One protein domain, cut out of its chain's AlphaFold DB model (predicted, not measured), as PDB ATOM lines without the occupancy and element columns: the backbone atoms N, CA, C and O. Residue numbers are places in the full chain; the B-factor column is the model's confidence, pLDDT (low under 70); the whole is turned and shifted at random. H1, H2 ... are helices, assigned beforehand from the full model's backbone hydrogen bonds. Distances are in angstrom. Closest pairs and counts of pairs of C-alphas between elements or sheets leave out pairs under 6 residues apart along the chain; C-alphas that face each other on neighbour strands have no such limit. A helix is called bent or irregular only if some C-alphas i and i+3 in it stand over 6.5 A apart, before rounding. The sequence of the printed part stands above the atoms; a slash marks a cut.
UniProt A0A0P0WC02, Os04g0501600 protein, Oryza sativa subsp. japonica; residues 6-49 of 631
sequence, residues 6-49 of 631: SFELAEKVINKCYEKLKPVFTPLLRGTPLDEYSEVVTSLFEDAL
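AT A GLANCE: This is residues 6 to 49 of the 631 residues of the protein "Os04g0501600 protein" of Oryza sativa subsp. japonica (UniProt A0A0P0WC02). A helix sharply kinked into an L, H1, and the long link of residues 26 to 38 make an open horseshoe with its gap between Ser 6 and residue 38, and a second helix, H2, starts at that gap and runs inward over the hollow. Contacts between the helices are few. The printed part has 44 residues with two named helices, H1 then H2, and no named strand; the class is all helix. It is compact, with a radius of gyration of the C-alphas of 10.2 A and spans of 28 by 21 by 15 A.

IN THESE COORDINATES: H1, residues 6 to 25, begins at C-alpha 6 (107.291, 143.894, 93.108) and measures 20.9 A from first to last C-alpha. It has a kink of 91 degrees near residue 19 and is irregular, with C-alphas 16 and 19 8.2 A apart. H2, residues 39 to 48, measures 14.6 A and ends at C-alpha 48 (123.335, 160.480, 103.144). It is only just irregular, with C-alphas 44 and 47 6.8 A apart.

HOW THE PARTS SIT: H1 and H2 only just touch, with 3 pairs of C-alphas within 8 A; the closest are those of Glu 11 and Val 40, 6.7 A apart. Their rough lines stand at a shallow tilt of 24 degrees, the same way. O i to N i+4 pairs are within hydrogen-bond range in 12 of 16 cases in H1 and 3 of 6 in H2.

THE WHOLE: The C-alphas of Ser 6 and Gly 31, 28.3 A apart, are the farthest apart. The printed part has no cut, and the link from H1 to H2 is long. Mean pLDDT of the printed part is 76.1; 12 residues are under 70, among them 44 to 49.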
ATOM      1  N   SER A   6     106.457 142.961  93.876       80.44
ATOM      2  CA  SER A   6     107.291 143.894  93.108       80.44
ATOM      3  C   SER A   6     107.907 145.020  93.948       80.44
ATOM      4  O   SER A   6     108.930 145.562  93.543       80.44
ATOM      5  N   PHE A   7     107.302 145.381  95.082       81.44
ATOM      6  CA  PHE A   7     107.811 146.385  96.018       81.44
ATOM      7  C   PHE A   7     108.981 145.824  96.832       81.44
ATOM      8  O   PHE A   7     110.064 146.396  96.784       81.44
ATOM      9  N   GLU A   8     108.824 144.639  97.438       82.12
ATOM     10  CA  GLU A   8     109.945 143.915  98.061       82.12
ATOM     11  C   GLU A   8     111.105 143.698  97.077       82.12
ATOM     12  O   GLU A   8     112.275 143.792  97.441       82.12
ATOM     13  N   LEU A   9     110.800 143.375  95.814       85.69
ATOM     14  CA  LEU A   9     111.824 143.204  94.787       85.69
ATOM     15  C   LEU A   9     112.520 144.532  94.457       85.69
ATOM     16  O   LEU A   9     113.733 144.535  94.258       85.69
ATOM     17  N   ALA A  10     111.784 145.647  94.415       83.75
ATOM     18  CA  ALA A  10     112.357 146.974  94.218       83.75
ATOM     19  C   ALA A  10     113.283 147.351  95.383       83.75
ATOM     20  O   ALA A  10     114.440 147.664  95.136       83.75
ATOM     21  N   GLU A  11     112.829 147.218  96.630       83.50
ATOM     22  CA  GLU A  11     113.631 147.398  97.849       83.50
ATOM     23  C   GLU A  11     114.925 146.562  97.802       83.50
ATOM     24  O   GLU A  11     116.031 147.098  97.882       83.50
ATOM     25  N   LYS A  12     114.811 145.250  97.549       85.19
ATOM     26  CA  LYS A  12     115.957 144.324  97.455       85.19
ATOM     27  C   LYS A  12     116.920 144.675  96.310       85.19
ATOM     28  O   LYS A  12     118.111 144.373  96.413       85.19
ATOM     29  N   VAL A  13     116.448 145.303  95.230       88.00
ATOM     30  CA  VAL A  13     117.285 145.789  94.116       88.00
ATOM     31  C   VAL A  13     117.928 147.139  94.435       88.00
ATOM     32  O   VAL A  13     119.106 147.318  94.134       88.00
ATOM     33  N   ILE A  14     117.202 148.064  95.066       85.56
ATOM     34  CA  ILE A  14     117.701 149.385  95.459       85.56
ATOM     35  C   ILE A  14     118.799 149.216  96.518       85.56
ATOM     36  O   ILE A  14     119.904 149.710  96.304       85.56
ATOM     37  N   ASN A  15     118.570 148.405  97.558       83.19
ATOM     38  CA  ASN A  15     119.566 148.084  98.589       83.19
ATOM     39  C   ASN A  15     120.840 147.461  97.984       83.19
ATOM     40  O   ASN A  15     121.952 147.889  98.287       83.19
ATOM     41  N   LYS A  16     120.708 146.516  97.039       88.44
ATOM     42  CA  LYS A  16     121.860 145.927  96.315       88.44
ATOM     43  C   LYS A  16     122.575 146.898  95.366       88.44
ATOM     44  O   LYS A  16     123.716 146.640  94.986       88.44
ATOM     45  N   CYS A  17     121.921 147.981  94.955       85.88
ATOM     46  CA  CYS A  17     122.485 148.991  94.058       85.88
ATOM     47  C   CYS A  17     122.893 150.285  94.777       85.88
ATOM     48  O   CYS A  17     123.401 151.183  94.108       85.88
ATOM     49  N   TYR A  18     122.701 150.390  96.094       83.50
ATOM     50  CA  TYR A  18     122.729 151.646  96.849       83.50
ATOM     51  C   TYR A  18     123.962 152.520  96.570       83.50
ATOM     52  O   TYR A  18     123.803 153.652  96.125       83.50
ATOM     53  N   GLU A  19     125.181 151.982  96.673       82.81
ATOM     54  CA  GLU A  19     126.424 152.729  96.387       82.81
ATOM     55  C   GLU A  19     126.522 153.279  94.950       82.81
ATOM     56  O   GLU A  19     127.199 154.274  94.702       82.81
ATOM     57  N   LYS A  20     125.824 152.664  93.988       85.88
ATOM     58  CA  LYS A  20     125.747 153.125  92.589       85.88
ATOM     59  C   LYS A  20     124.608 154.123  92.365       85.88
ATOM     60  O   LYS A  20     124.643 154.870  91.392       85.88
ATOM     61  N   LEU A  21     123.605 154.125  93.244       83.56
ATOM     62  CA  LEU A  21     122.445 155.015  93.200       83.56
ATOM     63  C   LEU A  21     122.684 156.304  94.001       83.56
ATOM     64  O   LEU A  21     122.291 157.368  93.532       83.56
ATOM     65  N   LYS A  22     123.405 156.244  95.129       81.75
ATOM     66  CA  LYS A  22     123.893 157.382  95.936       81.75
ATOM     67  C   LYS A  22     124.287 158.618  95.108       81.75
ATOM     68  O   LYS A  22     123.600 159.630  95.226       81.75
ATOM     69  N   PRO A  23     125.286 158.569  94.201       83.94
ATOM     70  CA  PRO A  23     125.711 159.749  93.438       83.94
ATOM     71  C   PRO A  23     124.654 160.297  92.461       83.94
ATOM     72  O   PRO A  23     124.795 161.424  91.992       83.94
ATOM     73  N   VAL A  24     123.603 159.529  92.150       81.75
ATOM     74  CA  VAL A  24     122.475 159.956  91.306       81.75
ATOM     75  C   VAL A  24     121.341 160.545  92.149       81.75
ATOM     76  O   VAL A  24     120.738 161.531  91.741       81.75
ATOM     77  N   PHE A  25     121.065 159.984  93.330       78.12
ATOM     78  CA  PHE A  25     119.973 160.424  94.203       78.12
ATOM     79  C   PHE A  25     120.354 161.582  95.135       78.12
ATOM     80  O   PHE A  25     119.531 162.471  95.324       78.12
ATOM     81  N   THR A  26     121.585 161.666  95.654       79.50
ATOM     82  CA  THR A  26     122.011 162.783  96.527       79.50
ATOM     83  C   THR A  26     121.862 164.176  95.874       79.50
ATOM     84  O   THR A  26     121.524 165.120  96.587       79.50
ATOM     85  N   PRO A  27     122.050 164.364  94.548       78.62
ATOM     86  CA  PRO A  27     121.696 165.619  93.873       78.62
ATOM     87  C   PRO A  27     120.190 165.821  93.640       78.62
ATOM     88  O   PRO A  27     119.760 166.964  93.530       78.62
ATOM     89  N   LEU A  28     119.398 164.744  93.538       74.50
ATOM     90  CA  LEU A  28     117.957 164.793  93.238       74.50
ATOM     91  C   LEU A  28     117.083 164.981  94.487       74.50
ATOM     92  O   LEU A  28     116.031 165.600  94.391       74.50
ATOM     93  N   LEU A  29     117.527 164.473  95.640       74.00
ATOM     94  CA  LEU A  29     116.894 164.660  96.953       74.00
ATOM     95  C   LEU A  29     117.341 165.965  97.642       74.00
ATOM     96  O   LEU A  29     116.896 166.295  98.737       74.00
ATOM     97  N   ARG A  30     118.242 166.738  97.018       73.44
ATOM     98  CA  ARG A  30     118.734 168.007  97.567       73.44
ATOM     99  C   ARG A  30     117.700 169.117  97.370       73.44
ATOM    100  O   ARG A  30     117.738 169.837  96.375       73.44
ATOM    101  N   GLY A  31     116.826 169.283  98.360       64.94
ATOM    102  CA  GLY A  31     115.832 170.361  98.406       64.94
ATOM    103  C   GLY A  31     114.392 169.923  98.138       64.94
ATOM    104  O   GLY A  31     113.520 170.784  98.052       64.94
ATOM    105  N   THR A  32     114.128 168.619  98.039       71.75
ATOM    106  CA  THR A  32     112.787 168.050  98.230       71.75
ATOM    107  C   THR A  32     112.673 167.495  99.655       71.75
ATOM    108  O   THR A  32     113.663 166.979 100.180       71.75
ATOM    109  N   PRO A  33     111.512 167.609 100.326       69.62
ATOM    110  CA  PRO A  33     111.304 166.948 101.609       69.62
ATOM    111  C   PRO A  33     111.269 165.430 101.398       69.62
ATOM    112  O   PRO A  33     110.625 164.941 100.467       69.62
ATOM    113  N   LEU A  34     111.952 164.672 102.261       67.75
ATOM    114  CA  LEU A  34     111.963 163.206 102.171       67.75
ATOM    115  C   LEU A  34     110.558 162.610 102.375       67.75
ATOM    116  O   LEU A  34     110.241 161.602 101.752       67.75
ATOM    117  N   ASP A  35     109.693 163.303 103.119       64.88
ATOM    118  CA  ASP A  35     108.284 162.965 103.379       64.88
ATOM    119  C   ASP A  35     107.410 162.795 102.113       64.88
ATOM    120  O   ASP A  35     106.336 162.199 102.178       64.88
ATOM    121  N   GLU A  36     107.837 163.311 100.949       72.88
ATOM    122  CA  GLU A  36     107.160 163.089  99.657       72.88
ATOM    123  C   GLU A  36     107.504 161.732  99.007       72.88
ATOM    124  O   GLU A  36     106.870 161.326  98.026       72.88
ATOM    125  N   TYR A  37     108.496 161.013  99.536       73.56
ATOM    126  CA  TYR A  37     108.967 159.728  99.025       73.56
ATOM    127  C   TYR A  37     108.502 158.564  99.914       73.56
ATOM    128  O   TYR A  37     108.038 158.729 101.037       73.56
ATOM    129  N   SER A  38     108.603 157.340  99.390       76.88
ATOM    130  CA  SER A  38     108.310 156.138 100.176       76.88
ATOM    131  C   SER A  38     109.350 155.951 101.285       76.88
ATOM    132  O   SER A  38     110.529 156.176 101.044       76.88
ATOM    133  N   GLU A  39     108.924 155.451 102.444       72.75
ATOM    134  CA  GLU A  39     109.740 155.088 103.621       72.75
ATOM    135  C   GLU A  39     111.030 154.306 103.268       72.75
ATOM    136  O   GLU A  39     112.106 154.601 103.774       72.75
ATOM    137  N   VAL A  40     110.976 153.399 102.282       68.38
ATOM    138  CA  VAL A  40     112.153 152.664 101.757       68.38
ATOM    139  C   VAL A  40     113.219 153.580 101.128       68.38
ATOM    140  O   VAL A  40     114.397 153.236 101.078       68.38
ATOM    141  N   VAL A  41     112.817 154.743 100.616       69.56
ATOM    142  CA  VAL A  41     113.699 155.776 100.055       69.56
ATOM    143  C   VAL A  41     114.130 156.778 101.127       69.56
ATOM    144  O   VAL A  41     115.237 157.294 101.018       69.56
ATOM    145  N   THR A  42     113.331 157.039 102.167       71.88
ATOM    146  CA  THR A  42     113.762 157.935 103.255       71.88
ATOM    147  C   THR A  42     114.816 157.246 104.119       71.88
ATOM    148  O   THR A  42     115.963 157.693 104.132       71.88
ATOM    149  N   SER A  43     114.510 156.073 104.684       70.69
ATOM    150  CA  SER A  43     115.401 155.353 105.608       70.69
ATOM    151  C   SER A  43     116.721 154.905 104.973       70.69
ATOM    152  O   SER A  43     117.686 154.631 105.677       70.69
ATOM    153  N   LEU A  44     116.787 154.834 103.641       67.50
ATOM    154  CA  LEU A  44     118.011 154.516 102.904       67.50
ATOM    155  C   LEU A  44     118.864 155.760 102.574       67.50
ATOM    156  O   LEU A  44     120.039 155.632 102.237       67.50
ATOM    157  N   PHE A  45     118.303 156.970 102.643       69.31
ATOM    158  CA  PHE A  45     118.993 158.216 102.285       69.31
ATOM    159  C   PHE A  45     119.101 159.238 103.430       69.31
ATOM    160  O   PHE A  45     119.829 160.216 103.272       69.31
ATOM    161  N   GLU A  46     118.491 158.980 104.589       67.50
ATOM    162  CA  GLU A  46     118.732 159.701 105.849       67.50
ATOM    163  C   GLU A  46     120.241 159.729 106.198       67.50
ATOM    164  O   GLU A  46     120.816 160.813 106.335       67.50
ATOM    165  N   ASP A  47     120.924 158.573 106.147       58.62
ATOM    166  CA  ASP A  47     122.392 158.422 106.277       58.62
ATOM    167  C   ASP A  47     123.215 159.330 105.333       58.62
ATOM    168  O   ASP A  47     124.383 159.629 105.590       58.62
ATOM    169  N   ALA A  48     122.641 159.738 104.197       57.38
ATOM    170  CA  ALA A  48     123.335 160.480 103.144       57.38
ATOM    171  C   ALA A  48     123.138 162.006 103.223       57.38
ATOM    172  O   ALA A  48     123.724 162.727 102.409       57.38
ATOM    173  N   LEU A  49     122.321 162.501 104.162       56.34
ATOM    174  CA  LEU A  49     122.020 163.929 104.325       56.34
ATOM    175  C   LEU A  49     122.620 164.543 105.599       56.34
ATOM    176  O   LEU A  49     123.007 165.711 105.559       56.34
TER     177      LEU A  49